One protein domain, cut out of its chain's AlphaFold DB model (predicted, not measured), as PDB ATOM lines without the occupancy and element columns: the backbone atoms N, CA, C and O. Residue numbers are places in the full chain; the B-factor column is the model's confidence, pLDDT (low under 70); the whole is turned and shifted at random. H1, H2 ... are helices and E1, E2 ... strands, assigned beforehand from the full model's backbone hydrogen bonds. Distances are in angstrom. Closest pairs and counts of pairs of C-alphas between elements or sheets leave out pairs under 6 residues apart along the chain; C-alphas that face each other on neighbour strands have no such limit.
ATOM      1  N   VAL A   7      34.923  74.751  36.355       90.81
ATOM      2  CA  VAL A   7      34.759  74.690  34.897       90.81
ATOM      3  C   VAL A   7      35.154  73.308  34.414       90.81
ATOM      4  O   VAL A   7      36.265  72.856  34.674       90.81
ATOM      5  N   TYR A   8      34.260  72.662  33.671       93.06
ATOM      6  CA  TYR A   8      34.514  71.362  33.064       93.06
ATOM      7  C   TYR A   8      34.247  71.407  31.575       93.06
ATOM      8  O   TYR A   8      33.265  71.991  31.115       93.06
ATOM      9  N   ASN A   9      35.120  70.736  30.835       94.62
ATOM     10  CA  ASN A   9      34.919  70.474  29.428       94.62
ATOM     11  C   ASN A   9      34.522  69.005  29.240       94.62
ATOM     12  O   ASN A   9      35.364  68.115  29.362       94.62
ATOM     13  N   LEU A  10      33.245  68.743  28.961       95.94
ATOM     14  CA  LEU A  10      32.773  67.396  28.643       95.94
ATOM     15  C   LEU A  10      33.053  67.130  27.169       95.94
ATOM     16  O   LEU A  10      32.305  67.584  26.304       95.94
ATOM     17  N   TYR A  11      34.155  66.439  26.888       96.19
ATOM     18  CA  TYR A  11      34.621  66.178  25.531       96.19
ATOM     19  C   TYR A  11      34.253  64.768  25.068       96.19
ATOM     20  O   TYR A  11      34.686  63.779  25.658       96.19
ATOM     21  N   ASN A  12      33.490  64.672  23.978       97.12
ATOM     22  CA  ASN A  12      33.216  63.399  23.326       97.12
ATOM     23  C   ASN A  12      34.347  63.063  22.346       97.12
ATOM     24  O   ASN A  12      34.364  63.538  21.212       97.12
ATOM     25  N   SER A  13      35.269  62.203  22.776       94.56
ATOM     26  CA  SER A  13      36.372  61.716  21.943       94.56
ATOM     27  C   SER A  13      35.974  60.616  20.949       94.56
ATOM     28  O   SER A  13      36.836  60.108  20.227       94.56
ATOM     29  N   ASP A  14      34.706  60.193  20.922       94.94
ATOM     30  CA  ASP A  14      34.219  59.239  19.931       94.94
ATOM     31  C   ASP A  14      34.245  59.874  18.533       94.94
ATOM     32  O   ASP A  14      33.799  61.004  18.309       94.94
ATOM     33  N   LYS A  15      34.785  59.126  17.570       91.25
ATOM     34  CA  LYS A  15      35.015  59.602  16.202       91.25
ATOM     35  C   LYS A  15      33.787  59.487  15.304       91.25
ATOM     36  O   LYS A  15      33.784  60.056  14.212       91.25
ATOM     37  N   ASN A  16      32.767  58.745  15.728       94.62
ATOM     38  CA  ASN A  16      31.702  58.260  14.856       94.62
ATOM     39  C   ASN A  16      30.297  58.561  15.380       94.62
ATOM     40  O   ASN A  16      29.402  58.767  14.562       94.62
ATOM     41  N   LYS A  17      30.090  58.618  16.698       96.19
ATOM     42  CA  LYS A  17      28.757  58.789  17.300       96.19
ATOM     43  C   LYS A  17      28.711  59.896  18.346       96.19
ATOM     44  O   LYS A  17      29.729  60.295  18.909       96.19
ATOM     45  N   SER A  18      27.500  60.388  18.596       97.00
ATOM     46  CA  SER A  18      27.238  61.180  19.789       97.00
ATOM     47  C   SER A  18      27.261  60.301  21.038       97.00
ATOM     48  O   SER A  18      27.096  59.078  20.963       97.00
ATOM     49  N   ALA A  19      27.496  60.930  22.185       96.62
ATOM     50  CA  ALA A  19      27.527  60.260  23.472       96.62
ATOM     51  C   ALA A  19      26.912  61.140  24.560       96.62
ATOM     52  O   ALA A  19      27.008  62.369  24.512       96.62
ATOM     53  N   ASP A  20      26.324  60.483  25.552       97.31
ATOM     54  CA  ASP A  20      26.029  61.100  26.835       97.31
ATOM     55  C   ASP A  20      27.285  60.984  27.708       97.31
ATOM     56  O   ASP A  20      27.918  59.926  27.755       97.31
ATOM     57  N   ILE A  21      27.673  62.068  28.378       97.06
ATOM     58  CA  ILE A  21      28.828  62.091  29.283       97.06
ATOM     59  C   ILE A  21      28.352  62.537  30.657       97.06
ATOM     60  O   ILE A  21      27.800  63.626  30.808       97.06
ATOM     61  N   THR A  22      28.597  61.701  31.664       96.94
ATOM     62  CA  THR A  22      28.289  62.018  33.060       96.94
ATOM     63  C   THR A  22      29.524  62.576  33.753       96.94
ATOM     64  O   THR A  22      30.578  61.947  33.762       96.94
ATOM     65  N   LEU A  23      29.370  63.747  34.361       95.81
ATOM     66  CA  LEU A  23      30.297  64.311  35.329       95.81
ATOM     67  C   LEU A  23      29.802  63.944  36.727       95.81
ATOM     68  O   LEU A  23      28.758  64.443  37.146       95.81
ATOM     69  N   ASN A  24      30.533  63.096  37.444       95.06
ATOM     70  CA  ASN A  24      30.303  62.869  38.870       95.06
ATOM     71  C   ASN A  24      31.039  63.948  39.677       95.06
ATOM     72  O   ASN A  24      32.207  64.221  39.409       95.06
ATOM     73  N   PHE A  25      30.363  64.585  40.633       93.00
ATOM     74  CA  PHE A  25      30.938  65.711  41.367       93.00
ATOM     75  C   PHE A  25      32.060  65.280  42.306       93.00
ATOM     76  O   PHE A  25      33.112  65.916  42.294       93.00
ATOM     77  N   GLY A  26      31.871  64.182  43.040       89.75
ATOM     78  CA  GLY A  26      32.883  63.657  43.956       89.75
ATOM     79  C   GLY A  26      34.163  63.260  43.224       89.75
ATOM     80  O   GLY A  26      35.251  63.666  43.628       89.75
ATOM     81  N   ASP A  27      34.033  62.558  42.096       90.62
ATOM     82  CA  ASP A  27      35.184  62.142  41.279       90.62
ATOM     83  C   ASP A  27      35.913  63.334  40.638       90.62
ATOM     84  O   ASP A  27      37.121  63.290  40.409       90.62
ATOM     85  N   ALA A  28      35.178  64.408  40.343       86.06
ATOM     86  CA  ALA A  28      35.709  65.622  39.735       86.06
ATOM     87  C   ALA A  28      36.239  66.641  40.760       86.06
ATOM     88  O   ALA A  28      36.777  67.673  40.368       86.06
ATOM     89  N   GLY A  29      36.113  66.370  42.063       85.31
ATOM     90  CA  GLY A  29      36.575  67.268  43.123       85.31
ATOM     91  C   GLY A  29      35.643  68.451  43.412       85.31
ATOM     92  O   GLY A  29      36.087  69.429  44.013       85.31
ATOM     93  N   LEU A  30      34.367  68.389  43.010       84.94
ATOM     94  CA  LEU A  30      33.329  69.281  43.539       84.94
ATOM     95  C   LEU A  30      32.672  68.642  44.769       84.94
ATOM     96  O   LEU A  30      32.648  67.421  44.918       84.94
ATOM     97  N   SER A  31      32.065  69.468  45.624       82.75
ATOM     98  CA  SER A  31      31.295  68.965  46.765       82.75
ATOM     99  C   SER A  31      30.063  68.183  46.296       82.75
ATOM    100  O   SER A  31      29.209  68.714  45.577       82.75
ATOM    101  N   ALA A  32      29.987  66.916  46.702       74.44
ATOM    102  CA  ALA A  32      28.829  66.052  46.509       74.44
ATOM    103  C   ALA A  32      27.821  66.334  47.632       74.44
ATOM    104  O   ALA A  32      27.991  65.828  48.734       74.44
ATOM    105  N   ASP A  33      26.871  67.231  47.358       84.94
ATOM    106  CA  ASP A  33      25.747  67.693  48.205       84.94
ATOM    107  C   ASP A  33      25.348  69.135  47.850       84.94
ATOM    108  O   ASP A  33      24.244  69.603  48.145       84.94
ATOM    109  N   THR A  34      26.255  69.859  47.198       86.69
ATOM    110  CA  THR A  34      26.086  71.277  46.925       86.69
ATOM    111  C   THR A  34      25.395  71.472  45.585       86.69
ATOM    112  O   THR A  34      25.896  71.108  44.519       86.69
ATOM    113  N   ARG A  35      24.204  72.075  45.626       91.19
ATOM    114  CA  ARG A  35      23.454  72.403  44.415       91.19
ATOM    115  C   ARG A  35      24.172  73.499  43.636       91.19
ATOM    116  O   ARG A  35      24.327  74.614  44.127       91.19
ATOM    117  N   CYS A  36      24.511  73.209  42.389       92.12
ATOM    118  CA  CYS A  36      25.115  74.154  41.460       92.12
ATOM    119  C   CYS A  36      24.095  74.636  40.424       92.12
ATOM    120  O   CYS A  36      23.247  73.864  39.966       92.12
ATOM    121  N   LEU A  37      24.198  75.900  40.009       91.69
ATOM    122  CA  LEU A  37      23.634  76.348  38.736       91.69
ATOM    123  C   LEU A  37      24.655  76.080  37.628       91.69
ATOM    124  O   LEU A  37      25.847  76.341  37.801       91.69
ATOM    125  N   VAL A  38      24.174  75.563  36.499       93.62
ATOM    126  CA  VAL A  38      25.004  75.166  35.363       93.62
ATOM    127  C   VAL A  38      24.814  76.149  34.216       93.62
ATOM    128  O   VAL A  38      23.692  76.395  33.760       93.62
ATOM    129  N   TYR A  39      25.921  76.693  33.726       92.38
ATOM    130  CA  TYR A  39      25.972  77.566  32.559       92.38
ATOM    131  C   TYR A  39      26.774  76.905  31.439       92.38
ATOM    132  O   TYR A  39      27.886  76.435  31.673       92.38
ATOM    133  N   ASN A  40      26.225  76.902  30.223       91.44
ATOM    134  CA  ASN A  40      26.908  76.459  29.013       91.44
ATOM    135  C   ASN A  40      27.489  77.666  28.275       91.44
ATOM    136  O   ASN A  40      26.744  78.537  27.816       91.44
ATOM    137  N   PHE A  41      28.814  77.687  28.142       89.62
ATOM    138  CA  PHE A  41      29.538  78.768  27.486       89.62
ATOM    139  C   PHE A  41      29.246  78.856  25.989       89.62
ATOM    140  O   PHE A  41      28.944  79.941  25.497       89.62
ATOM    141  N   TRP A  42      29.265  77.730  25.271       88.12
ATOM    142  CA  TRP A  42      29.056  77.715  23.820       88.12
ATOM    143  C   TRP A  42      27.663  78.201  23.430       88.12
ATOM    144  O   TRP A  42      27.490  78.874  22.418       88.12
ATOM    145  N   GLU A  43      26.670  77.889  24.258       88.56
ATOM    146  CA  GLU A  43      25.285  78.301  24.036       88.56
ATOM    147  C   GLU A  43      24.934  79.631  24.720       88.56
ATOM    148  O   GLU A  43      23.810  80.111  24.567       88.56
ATOM    149  N   ASN A  44      25.870  80.216  25.480       86.00
ATOM    150  CA  ASN A  44      25.688  81.435  26.271       86.00
ATOM    151  C   ASN A  44      24.384  81.420  27.096       86.00
ATOM    152  O   ASN A  44      23.582  82.362  27.061       86.00
ATOM    153  N   LYS A  45      24.119  80.303  27.790       86.38
ATOM    154  CA  LYS A  45      22.846  80.095  28.496       86.38
ATOM    155  C   LYS A  45      22.987  79.293  29.784       86.38
ATOM    156  O   LYS A  45      23.819  78.397  29.905       86.38
ATOM    157  N   LEU A  46      22.093  79.578  30.727       86.19
ATOM    158  CA  LEU A  46      21.852  78.731  31.892       86.19
ATOM    159  C   LEU A  46      21.086  77.484  31.445       86.19
ATOM    160  O   LEU A  46      20.024  77.606  30.833       86.19
ATOM    161  N   VAL A  47      21.628  76.304  31.733       90.44
ATOM    162  CA  VAL A  47      21.083  75.024  31.246       90.44
ATOM    163  C   VAL A  47      20.345  74.230  32.317       90.44
ATOM    164  O   VAL A  47      19.569  73.342  31.984       90.44
ATOM    165  N   GLY A  48      20.511  74.583  33.592       90.12
ATOM    166  CA  GLY A  48      19.750  73.979  34.679       90.12
ATOM    167  C   GLY A  48      20.515  73.967  35.991       90.12
ATOM    168  O   GLY A  48      21.489  74.694  36.167       90.12
ATOM    169  N   TYR A  49      20.053  73.122  36.907       92.06
ATOM    170  CA  TYR A  49      20.721  72.855  38.176       92.06
ATOM    171  C   TYR A  49      21.304  71.446  38.174       92.06
ATOM    172  O   TYR A  49      20.752  70.558  37.528       92.06
ATOM    173  N   ALA A  50      22.365  71.250  38.947       94.25
ATOM    174  CA  ALA A  50      22.989  69.955  39.165       94.25
ATOM    175  C   ALA A  50      23.308  69.764  40.647       94.25
ATOM    176  O   ALA A  50      23.590  70.726  41.365       94.25
ATOM    177  N   THR A  51      23.234  68.528  41.112       94.69
ATOM    178  CA  THR A  51      23.639  68.111  42.459       94.69
ATOM    179  C   THR A  51      24.178  66.697  42.318       94.69
ATOM    180  O   THR A  51      23.574  65.904  41.597       94.69
ATOM    181  N   ASP A  52      25.335  66.426  42.921       94.62
ATOM    182  CA  ASP A  52      26.095  65.161  42.882       94.62
ATOM    183  C   ASP A  52      26.620  64.726  41.505       94.62
ATOM    184  O   ASP A  52      27.678  64.106  41.402       94.62
ATOM    185  N   SER A  53      25.914  65.051  40.429       95.69
ATOM    186  CA  SER A  53      26.332  64.788  39.061       95.69
ATOM    187  C   SER A  53      25.644  65.709  38.058       95.69
ATOM    188  O   SER A  53      24.648  66.377  38.352       95.69
ATOM    189  N   TYR A  54      26.178  65.730  36.841       96.38
ATOM    190  CA  TYR A  54      25.547  66.344  35.683       96.38
ATOM    191  C   TYR A  54      25.762  65.479  34.449       96.38
ATOM    192  O   TYR A  54      26.880  65.043  34.181       96.38
ATOM    193  N   GLU A  55      24.708  65.278  33.665       97.31
ATOM    194  CA  GLU A  55      24.782  64.511  32.429       97.31
ATOM    195  C   GLU A  55      24.673  65.433  31.211       97.31
ATOM    196  O   GLU A  55      23.630  66.026  30.928       97.31
ATOM    197  N   GLY A  56      25.773  65.553  30.470       95.69
ATOM    198  CA  GLY A  56      25.790  66.192  29.164       95.69
ATOM    199  C   GLY A  56      25.204  65.250  28.122       95.69
ATOM    200  O   GLY A  56      25.851  64.276  27.747       95.69
ATOM    201  N   LYS A  57      23.986  65.539  27.658       95.44
ATOM    202  CA  LYS A  57      23.260  64.704  26.695       95.44
ATOM    203  C   LYS A  57      23.673  64.959  25.248       95.44
ATOM    204  O   LYS A  57      23.828  66.108  24.836       95.44
ATOM    205  N   ASN A  58      23.740  63.884  24.465       95.88
ATOM    206  CA  ASN A  58      23.877  63.874  23.010       95.88
ATOM    207  C   ASN A  58      25.011  64.774  22.486       95.88
ATOM    208  O   ASN A  58      24.843  65.510  21.510       95.88
ATOM    209  N   ILE A  59      26.178  64.726  23.130       96.50
ATOM    210  CA  ILE A  59      27.347  65.499  22.715       96.50
ATOM    211  C   ILE A  59      27.819  64.941  21.367       96.50
ATOM    212  O   ILE A  59      28.133  63.749  21.298       96.50
ATOM    213  N   PRO A  60      27.868  65.744  20.283       97.06
ATOM    214  CA  PRO A  60      28.260  65.261  18.960       97.06
ATOM    215  C   PRO A  60      29.651  64.623  18.949       97.06
ATOM    216  O   PRO A  60      30.461  64.876  19.839       97.06
ATOM    217  N   LYS A  61      29.955  63.826  17.919       95.94
ATOM    218  CA  LYS A  61      31.307  63.282  17.700       95.94
ATOM    219  C   LYS A  61      32.350  64.407  17.657       95.94
ATOM    220  O   LYS A  61      32.123  65.411  16.980       95.94
ATOM    221  N   ASN A  62      33.469  64.250  18.368       93.81
ATOM    222  CA  ASN A  62      34.479  65.301  18.593       93.81
ATOM    223  C   ASN A  62      33.906  66.630  19.140       93.81
ATOM    224  O   ASN A  62      34.537  67.682  19.032       93.81
ATOM    225  N   GLY A  63      32.685  66.601  19.671       94.62
ATOM    226  CA  GLY A  63      31.994  67.744  20.241       94.62
ATOM    227  C   GLY A  63      32.356  67.931  21.705       94.62
ATOM    228  O   GLY A  63      32.915  67.043  22.355       94.62
ATOM    229  N   SER A  64      32.017  69.100  22.240       95.75
ATOM    230  CA  SER A  64      32.243  69.384  23.648       95.75
ATOM    231  C   SER A  64      31.187  70.296  24.256       95.75
ATOM    232  O   SER A  64      30.565  71.094  23.551       95.75
ATOM    233  N   LEU A  65      31.015  70.191  25.571       95.31
ATOM    234  CA  LEU A  65      30.286  71.161  26.382       95.31
ATOM    235  C   LEU A  65      31.266  71.823  27.346       95.31
ATOM    236  O   LEU A  65      31.829  71.141  28.200       95.31
ATOM    237  N   LEU A  66      31.434  73.142  27.234       93.81
ATOM    238  CA  LEU A  66      32.180  73.923  28.214       93.81
ATOM    239  C   LEU A  66      31.201  74.483  29.246       93.81
ATOM    240  O   LEU A  66      30.403  75.378  28.952       93.81
ATOM    241  N   LEU A  67      31.238  73.902  30.441       94.06
ATOM    242  CA  LEU A  67      30.253  74.120  31.487       94.06
ATOM    243  C   LEU A  67      30.895  74.779  32.701       94.06
ATOM    244  O   LEU A  67      31.943  74.341  33.172       94.06
ATOM    245  N   ARG A  68      30.219  75.790  33.243       92.44
ATOM    246  CA  ARG A  68      30.502  76.353  34.563       92.44
ATOM    247  C   ARG A  68      29.463  75.860  35.554       92.44
ATOM    248  O   ARG A  68      28.265  75.974  35.300       92.44
ATOM    249  N   PHE A  69      29.943  75.388  36.693       92.69
ATOM    250  CA  PHE A  69      29.155  75.003  37.851       92.69
ATOM    251  C   PHE A  69      29.417  76.025  38.948       92.69
ATOM    252  O   PHE A  69      30.521  76.087  39.483       92.69
ATOM    253  N   THR A  70      28.416  76.844  39.258       90.75
ATOM    254  CA  THR A  70      28.490  77.779  40.384       90.75
ATOM    255  C   THR A  70      27.662  77.220  41.542       90.75
ATOM    256  O   THR A  70      26.435  77.137  41.392       90.75
ATOM    257  N   PRO A  71      28.285  76.860  42.680       90.00
ATOM    258  CA  PRO A  71      27.589  76.507  43.916       90.00
ATOM    259  C   PRO A  71      26.543  77.554  44.303       90.00
ATOM    260  O   PRO A  71      26.785  78.748  44.145       90.00
ATOM    261  N   LEU A  72      25.384  77.144  44.814       85.25
ATOM    262  CA  LEU A  72      24.302  78.040  45.264       85.25
ATOM    263  C   LEU A  72      24.171  78.124  46.787       85.25
ATOM    264  O   LEU A  72      23.143  78.550  47.303       85.25
ATOM    265  N   ASP A  73      25.206  77.699  47.489       83.19
ATOM    266  CA  ASP A  73      25.369  77.829  48.926       83.19
ATOM    267  C   ASP A  73      25.686  79.270  49.361       83.19
ATOM    268  O   ASP A  73      26.143  80.114  48.583       83.19
ATOM    269  N   GLY A  74      25.458  79.547  50.642       76.81
ATOM    270  CA  GLY A  74      25.684  80.862  51.230       76.81
ATOM    271  C   GLY A  74      24.746  81.953  50.702       76.81
ATOM    272  O   GLY A  74      23.920  81.751  49.816       76.81
ATOM    273  N   ASP A  75      24.901  83.152  51.260       71.12
ATOM    274  CA  ASP A  75      23.924  84.228  51.065       71.12
ATOM    275  C   ASP A  75      24.414  85.356  50.146       71.12
ATOM    276  O   ASP A  75      23.792  86.407  50.062       71.12
ATOM    277  N   SER A  76      25.537  85.211  49.445       73.38
ATOM    278  CA  SER A  76      26.047  86.276  48.565       73.38
ATOM    279  C   SER A  76      25.433  86.233  47.164       73.38
ATOM    280  O   SER A  76      25.218  85.152  46.622       73.38
ATOM    281  N   THR A  77      25.266  87.393  46.518       75.69
ATOM    282  CA  THR A  77      25.048  87.463  45.061       75.69
ATOM    283  C   THR A  77      26.181  86.739  44.330       75.69
ATOM    284  O   THR A  77      27.353  86.964  44.636       75.69
ATOM    285  N   LYS A  78      25.847  85.891  43.351       81.06
ATOM    286  CA  LYS A  78      26.823  85.072  42.618       81.06
ATOM    287  C   LYS A  78      26.827  85.399  41.130       81.06
ATOM    288  O   LYS A  78      25.765  85.493  40.519       81.06
ATOM    289  N   LEU A  79      28.018  85.525  40.543       82.12
ATOM    290  CA  LEU A  79      28.200  85.426  39.094       82.12
ATOM    291  C   LEU A  79      28.074  83.944  38.718       82.12
ATOM    292  O   LEU A  79      28.694  83.084  39.340       82.12
ATOM    293  N   VAL A  80      27.245  83.631  37.732       84.75
ATOM    294  CA  VAL A  80      26.916  82.247  37.352       84.75
ATOM    295  C   VAL A  80      27.233  81.924  35.899       84.75
ATOM    296  O   VAL A  80      27.187  80.767  35.504       84.75
ATOM    297  N   GLY A  81      27.603  82.924  35.106       83.50
ATOM    298  CA  GLY A  81      27.991  82.737  33.717       83.50
ATOM    299  C   GLY A  81      28.519  84.023  33.108       83.50
ATOM    300  O   GLY A  81      28.147  85.120  33.527       83.50
ATOM    301  N   SER A  82      29.381  83.876  32.109       82.38
ATOM    302  CA  SER A  82      29.813  84.960  31.238       82.38
ATOM    303  C   SER A  82      30.248  84.401  29.889       82.38
ATOM    304  O   SER A  82      30.666  83.244  29.816       82.38
ATOM    305  N   ASN A  83      30.162  85.211  28.835       77.25
ATOM    306  CA  ASN A  83      30.778  84.920  27.540       77.25
ATOM    307  C   ASN A  83      31.952  85.860  27.197       77.25
ATOM    308  O   ASN A  83      32.388  85.867  26.051       77.25
ATOM    309  N   LEU A  84      32.448  86.649  28.161       72.00
ATOM    310  CA  LEU A  84      33.574  87.560  27.934       72.00
ATOM    311  C   LEU A  84      34.847  86.772  27.580       72.00
ATOM    312  O   LEU A  84      35.481  87.036  26.568       72.00
ATOM    313  N   HIS A  85      35.172  85.717  28.320       69.81
ATOM    314  CA  HIS A  85      36.331  84.873  28.023       69.81
ATOM    315  C   HIS A  85      36.084  83.432  28.441       69.81
ATOM    316  O   HIS A  85      35.190  83.167  29.240       69.81
ATOM    317  N   LEU A  86      36.899  82.498  27.939       58.22
ATOM    318  CA  LEU A  86      36.847  81.084  28.339       58.22
ATOM    319  C   LEU A  86      37.174  80.879  29.823       58.22
ATOM    320  O   LEU A  86      36.734  79.903  30.419       58.22
ATOM    321  N   SER A  87      37.883  81.831  30.435       57.75
ATOM    322  CA  SER A  87      38.040  81.920  31.893       57.75
ATOM    323  C   SER A  87      36.771  82.418  32.597       57.75
ATOM    324  O   SER A  87      36.769  82.663  33.796       57.75
ATOM    325  N   MET A  88      35.661  82.554  31.867       66.38
ATOM    326  CA  MET A  88      34.340  82.906  32.380       66.38
ATOM    327  C   MET A  88      34.302  84.281  33.054       66.38
ATOM    328  O   MET A  88      33.541  84.487  34.004       66.38
ATOM    329  N   GLY A  89      35.100  85.215  32.524       57.03
ATOM    330  CA  GLY A  89      35.227  86.590  33.001       57.03
ATOM    331  C   GLY A  89      36.370  86.821  33.992       57.03
ATOM    332  O   GLY A  89      36.512  87.944  34.448       57.03
ATOM    333  N   ASP A  90      37.181  85.813  34.328       64.44
ATOM    334  CA  ASP A  90      38.283  85.952  35.301       64.44
ATOM    335  C   ASP A  90      39.382  86.934  34.846       64.44
ATOM    336  O   ASP A  90      40.055  87.549  35.666       64.44
ATOM    337  N   THR A  91      39.549  87.122  33.532       63.97
ATOM    338  CA  THR A  91      40.523  88.081  32.979       63.97
ATOM    339  C   THR A  91      39.953  89.501  32.954       63.97
ATOM    340  O   THR A  91      40.653  90.482  33.220       63.97
ATOM    341  N   GLU A  92      38.671  89.620  32.607       70.56
ATOM    342  CA  GLU A  92      37.987  90.892  32.396       70.56
ATOM    343  C   GLU A  92      37.435  91.494  33.686       70.56
ATOM    344  O   GLU A  92      37.256  92.704  33.756       70.56
ATOM    345  N   ILE A  93      37.117  90.690  34.700       72.31
ATOM    346  CA  ILE A  93      36.524  91.161  35.952       72.31
ATOM    347  C   ILE A  93      37.638  91.364  36.968       72.31
ATOM    348  O   ILE A  93      38.163  90.420  37.543       72.31
ATOM    349  N   GLU A  94      37.959  92.626  37.226       70.62
ATOM    350  CA  GLU A  94      38.958  92.993  38.222       70.62
ATOM    351  C   GLU A  94      38.391  92.815  39.633       70.62
ATOM    352  O   GLU A  94      39.003  92.188  40.497       70.62
ATOM    353  N   GLN A  95      37.198  93.370  39.879       69.69
ATOM    354  CA  GLN A  95      36.551  93.331  41.188       69.69
ATOM    355  C   GLN A  95      35.028  93.345  41.070       69.69
ATOM    356  O   GLN A  95      34.445  94.056  40.250       69.69
ATOM    357  N   ILE A  96      34.365  92.605  41.962       69.62
ATOM    358  CA  ILE A  96      32.917  92.673  42.165       69.62
ATOM    359  C   ILE A  96      32.640  93.080  43.608       69.62
ATOM    360  O   ILE A  96      33.075  92.418  44.549       69.62
ATOM    361  N   TYR A  97      31.850  94.137  43.762       68.00
ATOM    362  CA  TYR A  97      31.335  94.620  45.032       68.00
ATOM    363  C   TYR A  97      29.830  94.396  45.081       68.00
ATOM    364  O   TYR A  97      29.094  94.814  44.187       68.00
ATOM    365  N   THR A  98      29.366  93.761  46.149       64.00
ATOM    366  CA  THR A  98      27.944  93.494  46.371       64.00
ATOM    367  C   THR A  98      27.518  94.061  47.711       64.00
ATOM    368  O   THR A  98      28.148  93.769  48.727       64.00
ATOM    369  N   THR A  99      26.419  94.803  47.723       60.81
ATOM    370  CA  THR A  99      25.641  95.114  48.926       60.81
ATOM    371  C   THR A  99      24.254  94.481  48.794       60.81
ATOM    372  O   THR A  99      23.906  93.950  47.739       60.81
ATOM    373  N   ASP A 100      23.420  94.579  49.829       57.53
ATOM    374  CA  ASP A 100      22.014  94.147  49.752       57.53
ATOM    375  C   ASP A 100      21.185  94.957  48.738       57.53
ATOM    376  O   ASP A 100      20.053  94.598  48.410       57.53
ATOM    377  N   GLN A 101      21.722  96.078  48.253       54.97
ATOM    378  CA  GLN A 101      21.016  97.034  47.403       54.97
ATOM    379  C   GLN A 101      21.740  97.337  46.091       54.97
ATOM    380  O   GLN A 101      21.165  97.997  45.227       54.97
ATOM    381  N   SER A 102      22.986  96.895  45.925       57.81
ATOM    382  CA  SER A 102      23.773  97.229  44.746       57.81
ATOM    383  C   SER A 102      24.784  96.162  44.349       57.81
ATOM    384  O   SER A 102      25.329  95.437  45.182       57.81
ATOM    385  N   LEU A 103      25.048  96.100  43.047       63.84
ATOM    386  CA  LEU A 103      26.132  95.343  42.436       63.84
ATOM    387  C   LEU A 103      26.998  96.334  41.659       63.84
ATOM    388  O   LEU A 103      26.514  96.986  40.734       63.84
ATOM    389  N   LYS A 104      28.270  96.447  42.034       65.00
ATOM    390  CA  LYS A 104      29.278  97.193  41.283       65.00
ATOM    391  C   LYS A 104      30.302  96.217  40.727       65.00
ATOM    392  O   LYS A 104      30.857  95.408  41.466       65.00
ATOM    393  N   ILE A 105      30.558  96.320  39.431       68.25
ATOM    394  CA  ILE A 105      31.530  95.495  38.715       68.25
ATOM    395  C   ILE A 105      32.589  96.434  38.154       68.25
ATOM    396  O   ILE A 105      32.258  97.390  37.449       68.25
ATOM    397  N   MET A 106      33.844  96.174  38.501       66.12
ATOM    398  CA  MET A 106      35.009  96.816  37.913       66.12
ATOM    399  C   MET A 106      35.601  95.866  36.889       66.12
ATOM    400  O   MET A 106      35.909  94.715  37.211       66.12
ATOM    401  N   LEU A 107      35.708  96.347  35.655       68.50
ATOM    402  CA  LEU A 107      36.281  95.587  34.561       68.50
ATOM    403  C   LEU A 107      37.707  96.061  34.301       68.50
ATOM    404  O   LEU A 107      37.972  97.266  34.263       68.50
ATOM    405  N   SER A 108      38.600  95.101  34.098       66.81
ATOM    406  CA  SER A 108      39.957  95.351  33.649       66.81
ATOM    407  C   SER A 108      39.944  95.782  32.175       66.81
ATOM    408  O   SER A 108      39.016  95.496  31.415       66.81
ATOM    409  N   GLY A 109      40.993  96.480  31.739       59.16
ATOM    410  CA  GLY A 109      41.179  96.815  30.323       59.16
ATOM    411  C   GLY A 109      41.616  95.630  29.451       59.16
ATOM    412  O   GLY A 109      41.865  95.819  28.260       59.16
ATOM    413  N   VAL A 110      41.755  94.429  30.022       59.03
ATOM    414  CA  VAL A 110      42.347  93.251  29.377       59.03
ATOM    415  C   VAL A 110      41.253  92.234  29.055       59.03
ATOM    416  O   VAL A 110      40.359  92.011  29.861       59.03
ATOM    417  N   GLY A 111      41.334  91.600  27.881       61.97
ATOM    418  CA  GLY A 111      40.365  90.588  27.455       61.97
ATOM    419  C   GLY A 111      39.200  91.146  26.628       61.97
ATOM    420  O   GLY A 111      39.343  92.170  25.944       61.97
ATOM    421  N   ALA A 112      38.065  90.447  26.610       58.88
ATOM    422  CA  ALA A 112      36.934  90.820  25.766       58.88
ATOM    423  C   ALA A 112      36.255  92.114  26.213       58.88
ATOM    424  O   ALA A 112      35.932  92.339  27.374       58.88
ATOM    425  N   GLN A 113      35.975  92.959  25.226       59.50
ATOM    426  CA  GLN A 113      35.479  94.319  25.438       59.50
ATOM    427  C   GLN A 113      33.947  94.414  25.423       59.50
ATOM    428  O   GLN A 113      33.387  95.488  25.633       59.50
ATOM    429  N   THR A 114      33.260  93.311  25.122       64.56
ATOM    430  CA  THR A 114      31.801  93.226  25.002       64.56
ATOM    431  C   THR A 114      31.354  91.809  25.338       64.56
ATOM    432  O   THR A 114      31.985  90.861  24.873       64.56
ATOM    433  N   GLY A 115      30.253  91.650  26.065       70.75
ATOM    434  CA  GLY A 115      29.720  90.330  26.389       70.75
ATOM    435  C   GLY A 115      28.618  90.371  27.433       70.75
ATOM    436  O   GLY A 115      28.099  91.425  27.773       70.75
ATOM    437  N   ASP A 116      28.248  89.210  27.938       76.25
ATOM    438  CA  ASP A 116      27.161  89.001  28.868       76.25
ATOM    439  C   ASP A 116      27.698  88.521  30.214       76.25
ATOM    440  O   ASP A 116      28.648  87.738  30.292       76.25
ATOM    441  N   LEU A 117      27.050  88.978  31.280       78.31
ATOM    442  CA  LEU A 117      27.254  88.525  32.646       78.31
ATOM    443  C   LEU A 117      25.916  88.067  33.221       78.31
ATOM    444  O   LEU A 117      24.905  88.767  33.111       78.31
ATOM    445  N   PHE A 118      25.912  86.892  33.843       79.88
ATOM    446  CA  PHE A 118      24.730  86.291  34.448       79.88
ATOM    447  C   PHE A 118      24.899  86.244  35.961       79.88
ATOM    448  O   PHE A 118      25.889  85.701  36.446       79.88
ATOM    449  N   PHE A 119      23.924  86.759  36.706       78.44
ATOM    450  CA  PHE A 119      23.966  86.833  38.166       78.44
ATOM    451  C   PHE A 119      22.752  86.176  38.814       78.44
ATOM    452  O   PHE A 119      21.641  86.277  38.299       78.44
ATOM    453  N   ILE A 120      22.947  85.579  39.990       75.12
ATOM    454  CA  ILE A 120      21.864  85.287  40.933       75.12
ATOM    455  C   ILE A 120      21.986  86.259  42.114       75.12
ATOM    456  O   ILE A 120      23.005  86.220  42.807       75.12
ATOM    457  N   PRO A 121      20.987  87.126  42.362       66.56
ATOM    458  CA  PRO A 121      20.998  88.046  43.498       66.56
ATOM    459  C   PRO A 121      20.703  87.331  44.829       66.56
ATOM    460  O   PRO A 121      19.957  86.350  44.859       66.56
ATOM    461  N   ARG A 122      21.211  87.878  45.947       68.12
ATOM    462  CA  ARG A 122      20.780  87.496  47.310       68.12
ATOM    463  C   ARG A 122      19.258  87.669  47.433       68.12
ATOM    464  O   ARG A 122      18.736  88.765  47.232       68.12
ATOM    465  N   MET A 123      18.529  86.613  47.801       50.16
ATOM    466  CA  MET A 123      17.078  86.683  48.025       50.16
ATOM    467  C   MET A 123      16.736  87.055  49.473       50.16
ATOM    468  O   MET A 123      16.203  86.248  50.223       50.16
ATOM    469  N   HIS A 124      16.947  88.319  49.840       41.38
ATOM    470  CA  HIS A 124      16.208  88.939  50.940       41.38
ATOM    471  C   HIS A 124      15.629  90.278  50.468       41.38
ATOM    472  O   HIS A 124      16.354  91.205  50.131       41.38
ATOM    473  N   SER A 125      14.299  90.384  50.488       32.00
ATOM    474  CA  SER A 125      13.482  91.579  50.216       32.00
ATOM    475  C   SER A 125      13.207  91.945  48.741       32.00
ATOM    476  O   SER A 125      14.100  92.244  47.961       32.00
ATOM    477  N   LYS A 126      11.903  91.958  48.417       33.78
ATOM    478  CA  LYS A 126      11.181  92.618  47.309       33.78
ATOM    479  C   LYS A 126      12.025  93.111  46.122       33.78
ATOM    480  O   LYS A 126      12.786  94.062  46.260       33.78
ATOM    481  N   GLN A 127      11.777  92.520  44.950       37.00
ATOM    482  CA  GLN A 127      12.244  92.983  43.637       37.00
ATOM    483  C   GLN A 127      12.346  94.511  43.588       37.00
ATOM    484  O   GLN A 127      11.353  95.211  43.776       37.00
ATOM    485  N   ALA A 128      13.554  95.014  43.373       31.78
ATOM    486  CA  ALA A 128      13.766  96.400  43.015       31.78
ATOM    487  C   ALA A 128      13.980  96.504  41.509       31.78
ATOM    488  O   ALA A 128      14.499  95.553  40.912       31.78
ATOM    489  N   PRO A 129      13.609  97.638  40.899       32.22
ATOM    490  CA  PRO A 129      13.788  97.864  39.480       32.22
ATOM    491  C   PRO A 129      15.269  98.133  39.205       32.22
ATOM    492  O   PRO A 129      15.701  99.264  39.027       32.22
ATOM    493  N   VAL A 130      16.069  97.073  39.157       37.16
ATOM    494  CA  VAL A 130      17.271  97.093  38.328       37.16
ATOM    495  C   VAL A 130      16.777  97.219  36.891       37.16
ATOM    496  O   VAL A 130      15.757  96.619  36.541       37.16
ATOM    497  N   LYS A 131      17.461  97.995  36.044       38.16
ATOM    498  CA  LYS A 131      17.176  98.011  34.606       38.16
ATOM    499  C   LYS A 131      17.576  96.651  34.024       38.16
ATOM    500  O   LYS A 131      18.680  96.438  33.538       38.16
ATOM    501  N   ILE A 132      16.678  95.688  34.205       39.38
ATOM    502  CA  ILE A 132      16.784  94.302  33.784       39.38
ATOM    503  C   ILE A 132      16.749  94.319  32.258       39.38
ATOM    504  O   ILE A 132      15.701  94.552  31.663       39.38
ATOM    505  N   VAL A 133      17.893  94.066  31.618       39.66
ATOM    506  CA  VAL A 133      17.951  93.906  30.155       39.66
ATOM    507  C   VAL A 133      17.103  92.696  29.739       39.66
ATOM    508  O   VAL A 133      16.442  92.721  28.702       39.66
ATOM    509  N   ARG A 134      17.059  91.646  30.581       33.75
ATOM    510  CA  ARG A 134      16.088  90.543  30.490       33.75
ATOM    511  C   ARG A 134      16.042  89.719  31.783       33.75
ATOM    512  O   ARG A 134      17.088  89.293  32.270       33.75
ATOM    513  N   SER A 135      14.848  89.458  32.324       33.06
ATOM    514  CA  SER A 135      14.665  88.451  33.380       33.06
ATOM    515  C   SER A 135      14.669  87.083  32.715       33.06
ATOM    516  O   SER A 135      13.928  86.868  31.754       33.06
ATOM    517  N   LEU A 136      15.501  86.168  33.201       48.25
ATOM    518  CA  LEU A 136      15.601  84.819  32.657       48.25
ATOM    519  C   LEU A 136      14.890  83.806  33.557       48.25
ATOM    520  O   LEU A 136      14.477  84.105  34.682       48.25
ATOM    521  N   LEU A 137      14.768  82.580  33.049       43.34
ATOM    522  CA  LEU A 137      14.483  81.413  33.878       43.34
ATOM    523  C   LEU A 137      15.466  81.376  35.067       43.34
ATOM    524  O   LEU A 137      16.571  81.913  34.988       43.34
ATOM    525  N   PHE A 138      15.062  80.748  36.172       49.28
ATOM    526  CA  PHE A 138      15.897  80.569  37.375       49.28
ATOM    527  C   PHE A 138      16.130  81.820  38.240       49.28
ATOM    528  O   PHE A 138      17.010  81.802  39.095       49.28
ATOM    529  N   LYS A 139      15.331  82.889  38.071       57.47
ATOM    530  CA  LYS A 139      15.479  84.170  38.805       57.47
ATOM    531  C   LYS A 139      16.868  84.814  38.627       57.47
ATOM    532  O   LYS A 139      17.287  85.619  39.456       57.47
ATOM    533  N   ALA A 140      17.563  84.466  37.546       52.06
ATOM    534  CA  ALA A 140      18.853  85.031  37.196       52.06
ATOM    535  C   ALA A 140      18.694  86.333  36.400       52.06
ATOM    536  O   ALA A 140      17.724  86.524  35.656       52.06
ATOM    537  N   TRP A 141      19.673  87.221  36.540       55.19
ATOM    538  CA  TRP A 141      19.771  88.481  35.811       55.19
ATOM    539  C   TRP A 141      20.842  88.374  34.738       55.19
ATOM    540  O   TRP A 141      21.946  87.917  35.019       55.19
ATOM    541  N   LYS A 142      20.522  88.825  33.523       58.84
ATOM    542  CA  LYS A 142      21.488  88.996  32.440       58.84
ATOM    543  C   LYS A 142      21.802  90.474  32.264       58.84
ATOM    544  O   LYS A 142      20.892  91.292  32.125       58.84
ATOM    545  N   ILE A 143      23.086  90.785  32.219       62.31
ATOM    546  CA  ILE A 143      23.619  92.112  31.948       62.31
ATOM    547  C   ILE A 143      24.470  92.009  30.689       62.31
ATOM    548  O   ILE A 143      25.403  91.212  30.654       62.31
ATOM    549  N   THR A 144      24.169  92.822  29.679       54.91
ATOM    550  CA  THR A 144      24.990  92.926  28.468       54.91
ATOM    551  C   THR A 144      25.916  94.134  28.588       54.91
ATOM    552  O   THR A 144      25.463  95.268  28.741       54.91
ATOM    553  N   TYR A 145      27.217  93.874  28.541       48.66
ATOM    554  CA  TYR A 145      28.306  94.840  28.546       48.66
ATOM    555  C   TYR A 145      28.773  95.151  27.118       48.66
ATOM    556  O   TYR A 145      28.898  94.260  26.274       48.66
ATOM    557  N   GLY A 146      29.072  96.424  26.858       46.62
ATOM    558  CA  GLY A 146      29.608  96.912  25.593       46.62
ATOM    559  C   GLY A 146      30.413  98.203  25.769       46.62
ATOM    560  O   GLY A 146      30.483  98.744  26.869       46.62
ATOM    561  N   LYS A 147      31.005  98.726  24.684       37.97
ATOM    562  CA  LYS A 147      31.662 100.047  24.682       37.97
ATOM    563  C   LYS A 147      30.633 101.142  24.993       37.97
ATOM    564  O   LYS A 147      29.946 101.622  24.094       37.97
ATOM    565  N   PHE A 148      30.550 101.560  26.250       36.56
ATOM    566  CA  PHE A 148      29.779 102.729  26.657       36.56
ATOM    567  C   PHE A 148      30.708 103.943  26.757       36.56
ATOM    568  O   PHE A 148      31.744 103.895  27.417       36.56
ATOM    569  N   ARG A 149      30.333 105.062  26.124       29.59
ATOM    570  CA  ARG A 149      30.823 106.378  26.551       29.59
ATOM    571  C   ARG A 149      30.057 106.718  27.825       29.59
ATOM    572  O   ARG A 149      28.891 107.088  27.741       29.59
ATOM    573  N   LEU A 150      30.687 106.548  28.984       31.80
ATOM    574  CA  LEU A 150      30.154 107.069  30.242       31.80
ATOM    575  C   LEU A 150      29.988 108.589  30.074       31.80
ATOM    576  O   LEU A 150      30.974 109.289  29.843       31.80
ATOM    577  N   ARG A 151      28.755 109.108  30.131       29.77
ATOM    578  CA  ARG A 151      28.563 110.520  30.484       29.77
ATOM    579  C   ARG A 151      28.843 110.625  31.979       29.77
ATOM    580  O   ARG A 151      28.349 109.810  32.753       29.77
ATOM    581  N   GLU A 152      29.699 111.568  32.352       31.12
ATOM    582  CA  GLU A 152      30.047 111.851  33.742       31.12
ATOM    583  C   GLU A 152      28.789 112.192  34.546       31.12
ATOM    584  O   GLU A 152      28.249 113.284  34.409       31.12
ATOM    585  N   GLU A 153      28.344 111.287  35.414       30.44
ATOM    586  CA  GLU A 153      27.406 111.633  36.495       30.44
ATOM    587  C   GLU A 153      28.034 111.512  37.891       30.44
ATOM    588  O   GLU A 153      27.422 111.917  38.871       30.44
ATOM    589  N   PHE A 154      29.282 111.034  38.015       33.00
ATOM    590  CA  PHE A 154      29.883 110.772  39.334       33.00
ATOM    591  C   PHE A 154      31.355 111.190  39.509       33.00
ATOM    592  O   PHE A 154      31.977 110.789  40.488       33.00
ATOM    593  N   GLY A 155      31.928 111.998  38.606       31.05
ATOM    594  CA  GLY A 155      33.234 112.652  38.828       31.05
ATOM    595  C   GLY A 155      34.415 111.714  39.136       31.05
ATOM    596  O   GLY A 155      35.260 112.051  39.963       31.05
ATOM    597  N   MET A 156      34.475 110.531  38.512       36.59
ATOM    598  CA  MET A 156      35.527 109.529  38.746       36.59
ATOM    599  C   MET A 156      36.391 109.263  37.495       36.59
ATOM    600  O   MET A 156      35.885 109.355  36.377       36.59
ATOM    601  N   PRO A 157      37.687 108.923  37.668       33.31
ATOM    602  CA  PRO A 157      38.677 108.872  36.588       33.31
ATOM    603  C   PRO A 157      38.382 107.830  35.492       33.31
ATOM    604  O   PRO A 157      37.920 106.722  35.752       33.31
ATOM    605  N   ILE A 158      38.737 108.196  34.255       41.03
ATOM    606  CA  ILE A 158      38.287 107.634  32.961       41.03
ATOM    607  C   ILE A 158      38.969 106.294  32.589       41.03
ATOM    608  O   ILE A 158      38.647 105.681  31.577       41.03
ATOM    609  N   ASN A 159      39.910 105.801  33.399       37.84
ATOM    610  CA  ASN A 159      40.741 104.646  33.027       37.84
ATOM    611  C   ASN A 159      40.094 103.274  33.295       37.84
ATOM    612  O   ASN A 159      40.688 102.262  32.938       37.84
ATOM    613  N   HIS A 160      38.901 103.226  33.900       39.16
ATOM    614  CA  HIS A 160      38.195 101.976  34.198       39.16
ATOM    615  C   HIS A 160      36.739 102.058  33.740       39.16
ATOM    616  O   HIS A 160      36.064 103.065  33.960       39.16
ATOM    617  N   SER A 161      36.243 100.977  33.135       44.94
ATOM    618  CA  SER A 161      34.818 100.827  32.840       44.94
ATOM    619  C   SER A 161      34.138 100.184  34.047       44.94
ATOM    620  O   SER A 161      34.546  99.115  34.503       44.94
ATOM    621  N   TYR A 162      33.115 100.843  34.584       40.00
ATOM    622  CA  TYR A 162      32.354 100.356  35.731       40.00
ATOM    623  C   TYR A 162      30.877 100.221  35.377       40.00
ATOM    624  O   TYR A 162      30.305 101.074  34.701       40.00
ATOM    625  N   LEU A 163      30.251  99.161  35.883       46.56
ATOM    626  CA  LEU A 163      28.800  99.025  35.894       46.56
ATOM    627  C   LEU A 163      28.320  99.061  37.341       46.56
ATOM    628  O   LEU A 163      28.734  98.228  38.147       46.56
ATOM    629  N   ILE A 164      27.449 100.018  37.662       41.03
ATOM    630  CA  ILE A 164      26.790 100.123  38.964       41.03
ATOM    631  C   ILE A 164      25.303  99.871  38.745       41.03
ATOM    632  O   ILE A 164      24.648 100.588  37.996       41.03
ATOM    633  N   LEU A 165      24.775  98.846  39.406       48.72
ATOM    634  CA  LEU A 165      23.344  98.594  39.505       48.72
ATOM    635  C   LEU A 165      22.937  98.866  40.953       48.72
ATOM    636  O   LEU A 165      23.376  98.136  41.838       48.72
ATOM    637  N   SER A 166      22.149  99.912  41.210       33.44
ATOM    638  CA  SER A 166      21.633 100.275  42.541       33.44
ATOM    639  C   SER A 166      20.108 100.146  42.611       33.44
ATOM    640  O   SER A 166      19.413 100.140  41.596       33.44
ATOM    641  N   ARG A 167      19.575 100.035  43.836       33.34
ATOM    642  CA  ARG A 167      18.139  99.875  44.132       33.34
ATOM    643  C   ARG A 167      17.279 101.119  43.844       33.34
ATOM    644  O   ARG A 167      16.059 101.040  43.961       33.34
TER     645      ARG A 167
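Overview. This is residues 7 to 167 of the 174 residues of an uncharacterized protein of Opitutae bacterium (UniProt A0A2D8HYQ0). What does the model look like? It is a long row of sheets: the two strands E2 and E5 at one end, then the strongly twisted sheet E1 E6 E3 E4, then the sheet E7 E10 E11, these three forming a stack of sheets, face to face in turn. The sheet E8 E9 E12 makes the other end of the row, where residues 151 to 157 stick out. What is it made of, and how large is it? The printed part has 161 residues, with twelve named strands and one named helix in the order E1 E2 H1 E3 to E12; each sheet is antiparallel, and the class is mostly strand, with 75 residues, under half, in named elements. It is compact by its radius of gyration of the C-alphas, 17.6 A, but elongated in outline, spanning 58 by 33 by 26 A.

Along the chain. Which elements come first? E1, residues 7 to 11, begins at C-alpha 7 (34.759, 74.690, 34.897); E2 is 19 to 24, H1 25 to 28, E3 36 to 40, E4 45 to 50 and E5 53 to 59. E6, 64 to 71, is the longest strand, 22.0 A from first to last C-alpha. Which follow? E7 is 78 to 82, E8 93 to 98, E9 102 to 107, E10 115 to 120 with 17.3 A, E11 141 to 145, and E12 161 to 166, ending at C-alpha 166 (21.633, 100.275, 42.541).

Arrangement. How is the largest sheet paired? E1 and E4 are its edge strands; N 8 and O 67 of E1 and E6 are 2.9 A apart, N 37 and O 70 of E3 and E6 2.9 A, and N 38 and O 48 of the hairpin E3 and E4 2.8 A. What faces it? E2 and E5, with N 21 and O 56 at 2.9 A, form a sheet whose best plane is 31 degrees from its own. The plane of E7 E10 E11 is 28 degrees from it; the closest C-alphas of E6 and E7 are those of Thr 70 and Val 80, 5.6 A. How are the other strands and the helix placed? N 80 and O 118 of E7 and E10 are 2.8 A apart, N 117 and O 143 of the hairpin E10 and E11 2.8 A, N 97 and O 104 of the hairpin E8 and E9 2.8 A, and N 105 and O 163 of E9 and E12 2.9 A. E11 and E12 are near each other, with 5 pairs of C-alphas within 10 A. H1, too short for an O i to N i+4 pair, is not on the sheet E1 E6 E3 E4.

Size, cuts and confidence. How far does it reach? The two C-alphas farthest apart, those of Asn 16 and Gly 155, are 59.5 A apart, and the printed part has no cut. Which links are long? E10 to E11, 20 residues, and E11 to E12, 15 residues, are long. Where is confidence low? Residues 85 to 91, 95 to 114 and 121 to 167 are under 70, and the mean pLDDT of the printed part is 70.6.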